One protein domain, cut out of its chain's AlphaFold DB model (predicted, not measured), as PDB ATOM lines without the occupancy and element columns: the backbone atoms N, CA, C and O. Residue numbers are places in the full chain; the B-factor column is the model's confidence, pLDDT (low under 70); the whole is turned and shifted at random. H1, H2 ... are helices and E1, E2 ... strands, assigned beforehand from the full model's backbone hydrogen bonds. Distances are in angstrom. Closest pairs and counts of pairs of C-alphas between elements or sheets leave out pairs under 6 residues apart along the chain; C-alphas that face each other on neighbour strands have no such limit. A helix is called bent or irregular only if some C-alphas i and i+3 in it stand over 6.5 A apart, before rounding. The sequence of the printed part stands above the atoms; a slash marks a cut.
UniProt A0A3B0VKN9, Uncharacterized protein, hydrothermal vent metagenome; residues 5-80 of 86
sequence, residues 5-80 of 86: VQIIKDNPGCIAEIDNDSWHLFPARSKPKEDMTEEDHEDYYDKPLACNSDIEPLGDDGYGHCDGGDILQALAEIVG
ATOM      1  N   VAL A   5     -10.961 -33.571   2.871       94.06
ATOM      2  CA  VAL A   5     -10.483 -34.898   2.453       94.06
ATOM      3  C   VAL A   5     -10.808 -35.122   0.984       94.06
ATOM      4  O   VAL A   5      -9.943 -35.547   0.212       94.06
ATOM      5  N   GLN A   6     -12.039 -34.807   0.581       95.50
ATOM      6  CA  GLN A   6     -12.460 -34.950  -0.806       95.50
ATOM      7  C   GLN A   6     -11.707 -33.978  -1.727       95.50
ATOM      8  O   GLN A   6     -11.218 -34.396  -2.774       95.50
ATOM      9  N   ILE A   7     -11.507 -32.719  -1.310       95.81
ATOM     10  CA  ILE A   7     -10.734 -31.738  -2.093       95.81
ATOM     11  C   ILE A   7      -9.304 -32.221  -2.348       95.81
ATOM     12  O   ILE A   7      -8.835 -32.135  -3.485       95.81
ATOM     13  N   ILE A   8      -8.611 -32.742  -1.330       96.19
ATOM     14  CA  ILE A   8      -7.238 -33.249  -1.488       96.19
ATOM     15  C   ILE A   8      -7.215 -34.463  -2.429       96.19
ATOM     16  O   ILE A   8      -6.342 -34.549  -3.293       96.19
ATOM     17  N   LYS A   9      -8.181 -35.387  -2.310       96.19
ATOM     18  CA  LYS A   9      -8.291 -36.555  -3.204       96.19
ATOM     19  C   LYS A   9      -8.528 -36.155  -4.664       96.19
ATOM     20  O   LYS A   9      -7.935 -36.760  -5.555       96.19
ATOM     21  N   ASP A  10      -9.356 -35.141  -4.900       97.69
ATOM     22  CA  ASP A  10      -9.707 -34.671  -6.245       97.69
ATOM     23  C   ASP A  10      -8.607 -33.824  -6.903       97.69
ATOM     24  O   ASP A  10      -8.601 -33.660  -8.124       97.69
ATOM     25  N   ASN A  11      -7.656 -33.302  -6.120       97.12
ATOM     26  CA  ASN A  11      -6.600 -32.405  -6.590       97.12
ATOM     27  C   ASN A  11      -5.202 -32.963  -6.260       97.12
ATOM     28  O   ASN A  11      -4.476 -32.381  -5.449       97.12
ATOM     29  N   PRO A  12      -4.780 -34.079  -6.885       95.19
ATOM     30  CA  PRO A  12      -3.464 -34.654  -6.633       95.19
ATOM     31  C   PRO A  12      -2.350 -33.646  -6.950       95.19
ATOM     32  O   PRO A  12      -2.314 -33.048  -8.024       95.19
ATOM     33  N   GLY A  13      -1.420 -33.478  -6.008       94.75
ATOM     34  CA  GLY A  13      -0.328 -32.505  -6.117       94.75
ATOM     35  C   GLY A  13      -0.682 -31.086  -5.658       94.75
ATOM     36  O   GLY A  13       0.143 -30.189  -5.832       94.75
ATOM     37  N   CYS A  14      -1.867 -30.871  -5.074       96.88
ATOM     38  CA  CYS A  14      -2.210 -29.619  -4.402       96.88
ATOM     39  C   CYS A  14      -1.165 -29.224  -3.348       96.88
ATOM     40  O   CYS A  14      -0.491 -30.073  -2.758       96.88
ATOM     41  N   ILE A  15      -1.062 -27.925  -3.084       96.00
ATOM     42  CA  ILE A  15      -0.069 -27.356  -2.173       96.00
ATOM     43  C   ILE A  15      -0.794 -26.675  -1.018       96.00
ATOM     44  O   ILE A  15      -1.567 -25.746  -1.235       96.00
ATOM     45  N   ALA A  16      -0.528 -27.129   0.206       94.56
ATOM     46  CA  ALA A  16      -0.937 -26.426   1.416       94.56
ATOM     47  C   ALA A  16       0.154 -25.419   1.804       94.56
ATOM     48  O   ALA A  16       1.290 -25.808   2.079       94.56
ATOM     49  N   GLU A  17      -0.186 -24.133   1.821       93.38
ATOM     50  CA  GLU A  17       0.652 -23.076   2.388       93.38
ATOM     51  C   GLU A  17       0.120 -22.761   3.791       93.38
ATOM     52  O   GLU A  17      -1.031 -22.353   3.940       93.38
ATOM     53  N   ILE A  18       0.940 -23.021   4.815       90.62
ATOM     54  CA  ILE A  18       0.601 -22.836   6.233       90.62
ATOM     55  C   ILE A  18       1.414 -21.651   6.756       90.62
ATOM     56  O   ILE A  18       2.645 -21.678   6.690       90.62
ATOM     57  N   ASP A  19       0.731 -20.642   7.284       86.44
ATOM     58  CA  ASP A  19       1.326 -19.462   7.906       86.44
ATOM     59  C   ASP A  19       0.669 -19.223   9.264       86.44
ATOM     60  O   ASP A  19      -0.402 -18.636   9.324       86.44
ATOM     61  N   ASN A  20       1.322 -19.702  10.329       78.88
ATOM     62  CA  ASN A  20       0.973 -19.555  11.748       78.88
ATOM     63  C   ASN A  20      -0.529 -19.653  12.084       78.88
ATOM     64  O   ASN A  20      -0.977 -20.664  12.599       78.88
ATOM     65  N   ASP A  21      -1.306 -18.600  11.850       82.00
ATOM     66  CA  ASP A  21      -2.724 -18.515  12.190       82.00
ATOM     67  C   ASP A  21      -3.686 -18.848  11.034       82.00
ATOM     68  O   ASP A  21      -4.909 -18.848  11.225       82.00
ATOM     69  N   SER A  22      -3.172 -19.141   9.842       87.56
ATOM     70  CA  SER A  22      -3.986 -19.486   8.686       87.56
ATOM     71  C   SER A  22      -3.303 -20.480   7.755       87.56
ATOM     72  O   SER A  22      -2.087 -20.672   7.749       87.56
ATOM     73  N   TRP A  23      -4.110 -21.126   6.922       91.31
ATOM     74  CA  TRP A  23      -3.601 -21.921   5.818       91.31
ATOM     75  C   TRP A  23      -4.510 -21.782   4.604       91.31
ATOM     76  O   TRP A  23      -5.721 -21.577   4.728       91.31
ATOM     77  N   HIS A  24      -3.908 -21.925   3.426       93.88
ATOM     78  CA  HIS A  24      -4.601 -21.981   2.144       93.88
ATOM     79  C   HIS A  24      -4.148 -23.223   1.375       93.88
ATOM     80  O   HIS A  24      -2.967 -23.574   1.364       93.88
ATOM     81  N   LEU A  25      -5.097 -23.900   0.738       95.69
ATOM     82  CA  LEU A  25      -4.849 -25.025  -0.148       95.69
ATOM     83  C   LEU A  25      -5.009 -24.549  -1.585       95.69
ATOM     84  O   LEU A  25      -6.077 -24.084  -1.973       95.69
ATOM     85  N   PHE A  26      -3.965 -24.706  -2.377       96.50
ATOM     86  CA  PHE A  26      -3.919 -24.299  -3.774       96.50
ATOM     87  C   PHE A  26      -3.817 -25.519  -4.693       96.50
ATOM     88  O   PHE A  26      -3.350 -26.580  -4.261       96.50
ATOM     89  N   PRO A  27      -4.221 -25.401  -5.970       95.94
ATOM     90  CA  PRO A  27      -3.941 -26.436  -6.958       95.94
ATOM     91  C   PRO A  27      -2.430 -26.658  -7.118       95.94
ATOM     92  O   PRO A  27      -1.604 -25.860  -6.675       95.94
ATOM     93  N   ALA A  28      -2.053 -27.751  -7.780       94.50
ATOM     94  CA  ALA A  28      -0.663 -27.957  -8.169       94.50
ATOM     95  C   ALA A  28      -0.166 -26.767  -9.010       94.50
ATOM     96  O   ALA A  28      -0.864 -26.297  -9.913       94.50
ATOM     97  N   ARG A  29       1.052 -26.287  -8.736       91.69
ATOM     98  CA  ARG A  29       1.667 -25.243  -9.565       91.69
ATOM     99  C   ARG A  29       1.943 -25.783 -10.968       91.69
ATOM    100  O   ARG A  29       2.404 -26.910 -11.131       91.69
ATOM    101  N   SER A  30       1.708 -24.950 -11.977       89.19
ATOM    102  CA  SER A  30       1.989 -25.267 -13.383       89.19
ATOM    103  C   SER A  30       3.490 -25.346 -13.693       89.19
ATOM    104  O   SER A  30       3.882 -25.976 -14.674       89.19
ATOM    105  N   LYS A  31       4.326 -24.718 -12.859       92.44
ATOM    106  CA  LYS A  31       5.790 -24.676 -12.952       92.44
ATOM    107  C   LYS A  31       6.430 -24.444 -11.569       92.44
ATOM    108  O   LYS A  31       5.711 -24.070 -10.636       92.44
ATOM    109  N   PRO A  32       7.744 -24.687 -11.399       92.31
ATOM    110  CA  PRO A  32       8.455 -24.406 -10.149       92.31
ATOM    111  C   PRO A  32       8.303 -22.945  -9.702       92.31
ATOM    112  O   PRO A  32       8.128 -22.057 -10.535       92.31
ATOM    113  N   LYS A  33       8.371 -22.688  -8.386       88.81
ATOM    114  CA  LYS A  33       8.112 -21.350  -7.811       88.81
ATOM    115  C   LYS A  33       9.095 -20.311  -8.343       88.81
ATOM    116  O   LYS A  33       8.727 -19.178  -8.599       88.81
ATOM    117  N   GLU A  34      10.344 -20.722  -8.489       93.44
ATOM    118  CA  GLU A  34      11.470 -19.942  -8.990       93.44
ATOM    119  C   GLU A  34      11.313 -19.496 -10.451       93.44
ATOM    120  O   GLU A  34      11.930 -18.510 -10.848       93.44
ATOM    121  N   ASP A  35      10.456 -20.174 -11.219       95.94
ATOM    122  CA  ASP A  35      10.186 -19.881 -12.629       95.94
ATOM    123  C   ASP A  35       8.868 -19.098 -12.828       95.94
ATOM    124  O   ASP A  35       8.439 -18.840 -13.963       95.94
ATOM    125  N   MET A  36       8.173 -18.756 -11.738       92.88
ATOM    126  CA  MET A  36       6.933 -17.981 -11.776       92.88
ATOM    127  C   MET A  36       7.229 -16.491 -11.957       92.88
ATOM    128  O   MET A  36       8.118 -15.920 -11.330       92.88
ATOM    129  N   THR A  37       6.471 -15.860 -12.849       95.44
ATOM    130  CA  THR A  37       6.416 -14.403 -12.967       95.44
ATOM    131  C   THR A  37       5.489 -13.830 -11.893       95.44
ATOM    132  O   THR A  37       4.770 -14.565 -11.220       95.44
ATOM    133  N   GLU A  38       5.486 -12.507 -11.738       93.12
ATOM    134  CA  GLU A  38       4.542 -11.813 -10.851       93.12
ATOM    135  C   GLU A  38       3.082 -12.091 -11.246       93.12
ATOM    136  O   GLU A  38       2.279 -12.437 -10.387       93.12
ATOM    137  N   GLU A  39       2.776 -12.081 -12.548       93.69
ATOM    138  CA  GLU A  39       1.450 -12.430 -13.076       93.69
ATOM    139  C   GLU A  39       1.073 -13.878 -12.733       93.69
ATOM    140  O   GLU A  39      -0.028 -14.124 -12.258       93.69
ATOM    141  N   ASP A  40       1.997 -14.840 -12.879       91.94
ATOM    142  CA  ASP A  40       1.729 -16.234 -12.487       91.94
ATOM    143  C   ASP A  40       1.432 -16.363 -10.987       91.94
ATOM    144  O   ASP A  40       0.652 -17.225 -10.582       91.94
ATOM    145  N   HIS A  41       2.100 -15.559 -10.153       89.44
ATOM    146  CA  HIS A  41       1.854 -15.542  -8.717       89.44
ATOM    147  C   HIS A  41       0.465 -14.994  -8.402       89.44
ATOM    148  O   HIS A  41      -0.269 -15.653  -7.666       89.44
ATOM    149  N   GLU A  42       0.094 -13.844  -8.963       91.88
ATOM    150  CA  GLU A  42      -1.240 -13.258  -8.789       91.88
ATOM    151  C   GLU A  42      -2.333 -14.248  -9.213       91.88
ATOM    152  O   GLU A  42      -3.205 -14.600  -8.416       91.88
ATOM    153  N   ASP A  43      -2.206 -14.820 -10.412       90.75
ATOM    154  CA  ASP A  43      -3.180 -15.762 -10.967       90.75
ATOM    155  C   ASP A  43      -3.350 -17.039 -10.131       90.75
ATOM    156  O   ASP A  43      -4.416 -17.670 -10.158       90.75
ATOM    157  N   TYR A  44      -2.284 -17.458  -9.444       91.56
ATOM    158  CA  TYR A  44      -2.266 -18.622  -8.563       91.56
ATOM    159  C   TYR A  44      -2.910 -18.315  -7.207       91.56
ATOM    160  O   TYR A  44      -3.739 -19.095  -6.730       91.56
ATOM    161  N   TYR A  45      -2.556 -17.179  -6.601       89.94
ATOM    162  CA  TYR A  45      -3.069 -16.774  -5.293       89.94
ATOM    163  C   TYR A  45      -4.557 -16.385  -5.327       89.94
ATOM    164  O   TYR A  45      -5.238 -16.539  -4.314       89.94
ATOM    165  N   ASP A  46      -5.095 -16.021  -6.494       92.44
ATOM    166  CA  ASP A  46      -6.525 -15.755  -6.703       92.44
ATOM    167  C   ASP A  46      -7.408 -17.018  -6.761       92.44
ATOM    168  O   ASP A  46      -8.641 -16.924  -6.783       92.44
ATOM    169  N   LYS A  47      -6.814 -18.219  -6.804       91.62
ATOM    170  CA  LYS A  47      -7.539 -19.484  -7.030       91.62
ATOM    171  C   LYS A  47      -7.291 -20.536  -5.932       91.62
ATOM    172  O   LYS A  47      -6.946 -21.677  -6.259       91.62
ATOM    173  N   PRO A  48      -7.479 -20.222  -4.634       94.50
ATOM    174  CA  PRO A  48      -7.403 -21.233  -3.587       94.50
ATOM    175  C   PRO A  48      -8.554 -22.245  -3.723       94.50
ATOM    176  O   PRO A  48      -9.710 -21.893  -3.960       94.50
ATOM    177  N   LEU A  49      -8.246 -23.526  -3.524       95.81
ATOM    178  CA  LEU A  49      -9.231 -24.603  -3.411       95.81
ATOM    179  C   LEU A  49     -10.007 -24.483  -2.088       95.81
ATOM    180  O   LEU A  49     -11.234 -24.626  -2.049       95.81
ATOM    181  N   ALA A  50      -9.293 -24.195  -1.000       94.19
ATOM    182  CA  ALA A  50      -9.843 -24.031   0.341       94.19
ATOM    183  C   ALA A  50      -8.910 -23.193   1.225       94.19
ATOM    184  O   ALA A  50      -7.734 -23.020   0.914       94.19
ATOM    185  N   CYS A  51      -9.432 -22.729   2.351       91.88
ATOM    186  CA  CYS A  51      -8.674 -22.154   3.454       91.88
ATOM    187  C   CYS A  51      -9.285 -22.615   4.782       91.88
ATOM    188  O   CYS A  51     -10.369 -23.210   4.799       91.88
ATOM    189  N   ASN A  52      -8.609 -22.321   5.893       87.50
ATOM    190  CA  ASN A  52      -9.060 -22.693   7.237       87.50
ATOM    191  C   ASN A  52     -10.472 -22.192   7.595       87.50
ATOM    192  O   ASN A  52     -11.165 -22.847   8.362       87.50
ATOM    193  N   SER A  53     -10.939 -21.076   7.023       86.50
ATOM    194  CA  SER A  53     -12.298 -20.565   7.270       86.50
ATOM    195  C   SER A  53     -13.405 -21.262   6.470       86.50
ATOM    196  O   SER A  53     -14.585 -21.029   6.733       86.50
ATOM    197  N   ASP A  54     -13.052 -22.083   5.478       85.00
ATOM    198  CA  ASP A  54     -13.998 -22.642   4.504       85.00
ATOM    199  C   ASP A  54     -14.364 -24.109   4.761       85.00
ATOM    200  O   ASP A  54     -15.289 -24.631   4.127       85.00
ATOM    201  N   ILE A  55     -13.630 -24.790   5.635       85.94
ATOM    202  CA  ILE A  55     -13.652 -26.248   5.801       85.94
ATOM    203  C   ILE A  55     -14.415 -26.713   7.032       85.94
ATOM    204  O   ILE A  55     -14.446 -26.040   8.059       85.94
ATOM    205  N   GLU A  56     -15.039 -27.886   6.908       78.25
ATOM    206  CA  GLU A  56     -15.634 -28.570   8.055       78.25
ATOM    207  C   GLU A  56     -14.517 -29.103   8.952       78.25
ATOM    208  O   GLU A  56     -13.629 -29.794   8.446       78.25
ATOM    209  N   PRO A  57     -14.533 -28.796  10.263       74.19
ATOM    210  CA  PRO A  57     -13.611 -29.419  11.195       74.19
ATOM    211  C   PRO A  57     -13.773 -30.938  11.126       74.19
ATOM    212  O   PRO A  57     -14.880 -31.455  11.285       74.19
ATOM    213  N   LEU A  58     -12.670 -31.652  10.898       73.75
ATOM    214  CA  LEU A  58     -12.675 -33.117  10.821       73.75
ATOM    215  C   LEU A  58     -12.748 -33.776  12.212       73.75
ATOM    216  O   LEU A  58     -13.026 -34.971  12.318       73.75
ATOM    217  N   GLY A  59     -12.572 -33.000  13.286       65.44
ATOM    218  CA  GLY A  59     -12.780 -33.428  14.667       65.44
ATOM    219  C   GLY A  59     -12.160 -32.478  15.696       65.44
ATOM    220  O   GLY A  59     -11.444 -31.541  15.352       65.44
ATOM    221  N   ASP A  60     -12.409 -32.754  16.980       61.09
ATOM    222  CA  ASP A  60     -11.875 -31.998  18.130       61.09
ATOM    223  C   ASP A  60     -10.445 -32.435  18.540       61.09
ATOM    224  O   ASP A  60      -9.903 -31.967  19.546       61.09
ATOM    225  N   ASP A  61      -9.801 -33.327  17.776       54.59
ATOM    226  CA  ASP A  61      -8.634 -34.123  18.202       54.59
ATOM    227  C   ASP A  61      -7.270 -33.386  18.181       54.59
ATOM    228  O   ASP A  61      -6.204 -33.974  17.995       54.59
ATOM    229  N   GLY A  62      -7.263 -32.089  18.492       50.28
ATOM    230  CA  GLY A  62      -6.116 -31.489  19.187       50.28
ATOM    231  C   GLY A  62      -5.003 -30.864  18.343       50.28
ATOM    232  O   GLY A  62      -4.005 -30.419  18.924       50.28
ATOM    233  N   TYR A  63      -5.179 -30.742  17.027       57.56
ATOM    234  CA  TYR A  63      -4.436 -29.754  16.242       57.56
ATOM    235  C   TYR A  63      -5.314 -28.518  16.083       57.56
ATOM    236  O   TYR A  63      -6.431 -28.623  15.589       57.56
ATOM    237  N   GLY A  64      -4.849 -27.362  16.558       55.97
ATOM    238  CA  GLY A  64      -5.605 -26.118  16.437       55.97
ATOM    239  C   GLY A  64      -5.996 -25.850  14.982       55.97
ATOM    240  O   GLY A  64      -5.225 -26.129  14.065       55.97
ATOM    241  N   HIS A  65      -7.183 -25.276  14.795       57.78
ATOM    242  CA  HIS A  65      -7.779 -24.960  13.489       57.78
ATOM    243  C   HIS A  65      -6.903 -24.021  12.622       57.78
ATOM    244  O   HIS A  65      -7.125 -23.847  11.428       57.78
ATOM    245  N   CYS A  66      -5.891 -23.397  13.231       60.06
ATOM    246  CA  CYS A  66      -5.120 -22.302  12.653       60.06
ATOM    247  C   CYS A  66      -3.733 -22.732  12.133       60.06
ATOM    248  O   CYS A  66      -3.256 -22.146  11.172       60.06
ATOM    249  N   ASP A  67      -3.128 -23.801  12.673       73.38
ATOM    250  CA  ASP A  67      -1.731 -24.196  12.384       73.38
ATOM    251  C   ASP A  67      -1.610 -25.322  11.327       73.38
ATOM    252  O   ASP A  67      -0.695 -26.147  11.360       73.38
ATOM    253  N   GLY A  68      -2.580 -25.441  10.413       83.62
ATOM    254  CA  GLY A  68      -2.623 -26.542   9.436       83.62
ATOM    255  C   GLY A  68      -3.031 -27.898  10.029       83.62
ATOM    256  O   GLY A  68      -2.823 -28.942   9.408       83.62
ATOM    257  N   GLY A  69      -3.637 -27.894  11.218       86.75
ATOM    258  CA  GLY A  69      -4.143 -29.091  11.881       86.75
ATOM    259  C   GLY A  69      -5.130 -29.890  11.043       86.75
ATOM    260  O   GLY A  69      -5.002 -31.109  10.928       86.75
ATOM    261  N   ASP A  70      -6.059 -29.193  10.393       88.19
ATOM    262  CA  ASP A  70      -7.064 -29.813   9.531       88.19
ATOM    263  C   ASP A  70      -6.427 -30.510   8.325       88.19
ATOM    264  O   ASP A  70      -6.850 -31.600   7.947       88.19
ATOM    265  N   ILE A  71      -5.358 -29.929   7.758       91.19
ATOM    266  CA  ILE A  71      -4.587 -30.558   6.676       91.19
ATOM    267  C   ILE A  71      -3.988 -31.878   7.165       91.19
ATOM    268  O   ILE A  71      -4.110 -32.901   6.490       91.19
ATOM    269  N   LEU A  72      -3.355 -31.880   8.342       89.81
ATOM    270  CA  LEU A  72      -2.740 -33.085   8.893       89.81
ATOM    271  C   LEU A  72      -3.780 -34.172   9.201       89.81
ATOM    272  O   LEU A  72      -3.535 -35.340   8.900       89.81
ATOM    273  N   GLN A  73      -4.939 -33.800   9.748       88.56
ATOM    274  CA  GLN A  73      -6.046 -34.729   9.991       88.56
ATOM    275  C   GLN A  73      -6.604 -35.301   8.684       88.56
ATOM    276  O   GLN A  73      -6.759 -36.517   8.570       88.56
ATOM    277  N   ALA A  74      -6.819 -34.460   7.670       91.81
ATOM    278  CA  ALA A  74      -7.292 -34.908   6.364       91.81
ATOM    279  C   ALA A  74      -6.317 -35.907   5.723       91.81
ATOM    280  O   ALA A  74      -6.725 -36.950   5.213       91.81
ATOM    281  N   LEU A  75      -5.010 -35.630   5.790       92.69
ATOM    282  CA  LEU A  75      -3.978 -36.550   5.308       92.69
ATOM    283  C   LEU A  75      -3.961 -37.862   6.101       92.69
ATOM    284  O   LEU A  75      -3.810 -38.931   5.510       92.69
ATOM    285  N   ALA A  76      -4.137 -37.800   7.420       91.50
ATOM    286  CA  ALA A  76      -4.204 -38.982   8.268       91.50
ATOM    287  C   ALA A  76      -5.393 -39.879   7.901       91.50
ATOM    288  O   ALA A  76      -5.222 -41.092   7.768       91.50
ATOM    289  N   GLU A  77      -6.560 -39.284   7.644       91.19
ATOM    290  CA  GLU A  77      -7.745 -40.000   7.173       91.19
ATOM    291  C   GLU A  77      -7.518 -40.637   5.794       91.19
ATOM    292  O   GLU A  77      -7.829 -41.812   5.596       91.19
ATOM    293  N   ILE A  78      -6.913 -39.901   4.852       93.94
ATOM    294  CA  ILE A  78      -6.588 -40.409   3.509       93.94
ATOM    295  C   ILE A  78      -5.656 -41.622   3.580       93.94
ATOM    296  O   ILE A  78      -5.861 -42.603   2.864       93.94
ATOM    297  N   VAL A  79      -4.617 -41.549   4.415       95.56
ATOM    298  CA  VAL A  79      -3.588 -42.594   4.527       95.56
ATOM    299  C   VAL A  79      -4.031 -43.737   5.454       95.56
ATOM    300  O   VAL A  79      -3.475 -44.832   5.387       95.56
ATOM    301  N   GLY A  80      -5.052 -43.523   6.286       93.31
ATOM    302  CA  GLY A  80      -5.565 -44.515   7.231       93.31
ATOM    303  C   GLY A  80      -4.706 -44.658   8.489       93.31
ATOM    304  O   GLY A  80      -4.527 -45.768   8.992       93.31
TER     305      GLY A  80
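Overview. This is residues 5 to 80 of the 86 residues of an uncharacterized protein of hydrothermal vent metagenome (UniProt A0A3B0VKN9). A small two-stranded hairpin, E1 and E2, sits in the middle of an elongated body, with helix H2 out towards one end and helices H1 and H3 together on the other side of the hairpin. A long stretch with no named element, residues 46 to 68, leads from H2 past the hairpin, where residues 50 and 51 pair with E2, then loops out to the far end around Asp 60 and folds back to H3. The printed part has 76 residues with three named helices and two named strands, in the order H1, E1, E2, H2, H3; the sheet has the order E1, E2 and is antiparallel, and the class is mixed, helices and strands, with 35 residues, under half, in named elements. The whole is only just compact, close to loose, with a radius of gyration of the C-alphas of 13.2 A, and it spans 40 by 25 by 19 A along its three main axes.

Arrangement. The sheet is the hairpin of E1, residues 15 to 19, and E2, residues 22 to 26, antiparallel strands whose directions stand at 164 degrees. The C-alphas of Ile 18 and Trp 23 face each other at 4.3 A, and those of Ala 16 and Leu 25 at 4.4 A. Across the pair, N 17 and O 24 are within hydrogen-bond range at 2.9 A, as are N 24 and O 17 at 3.0 A. Residues 24 to 25 of E2 also pair with residues 50 to 51, antiparallel, in a stretch too short to bear a name. H3, residues 69 to 79, and E2 are near each other, with 5 pairs of C-alphas within 10 A. The closest C-alphas of E1 and H3 are those of Ala 16 and Ile 71, 7.6 A apart. H1, residues 5 to 10, touches H3, with the C-alphas of Val 5 and Ala 74 closest at 5.0 A. Their lines stand at a steep tilt of 65 degrees, and they run the same way. H2, residues 38 to 45, touches no helix; its closest approach to E2 is between the C-alphas of Tyr 44 and Phe 26, 7.6 A. H2 is apart from E1, from H1 and from H3. In H1, H2 and H3 every O i to N i+4 pair is within hydrogen-bond range.

Along the chain. E1 measures 12.9 A from C-alpha 15, at (-0.069, -27.356, -2.173), to C-alpha 19, and E2 measures 13.4 A from C-alpha 22 to C-alpha 26. H3 is the longest helix, 11 residues and 15.4 A, ending with C-alpha 79 at (-3.588, -42.594, 4.527). H2 measures 10.7 A over its 8 residues, from Glu 38 to Tyr 45. H1 measures 8.7 A over 6 residues, from C-alpha 5 at (-10.483, -34.898, 2.453) to C-alpha 10. No helix is bent or irregular.

Size, cuts and confidence. The two C-alphas farthest apart are those of Thr 37 and Asp 60, 40.1 A, while the first and last printed C-alphas, of Val 5 and Gly 80, are 11.8 A apart. The printed part runs from residue 5 to residue 80 and has no cut. The links from H1 to E1, with 4 residues, and from E1 to E2, with 2 residues, are tight. The links from E2 to H2, with 11 residues, and from H2 to H3, with 23 residues, are long. The mean pLDDT of the printed part is 87.5, and residues 59 to 66, on the long link from H2 to H3, are under 70.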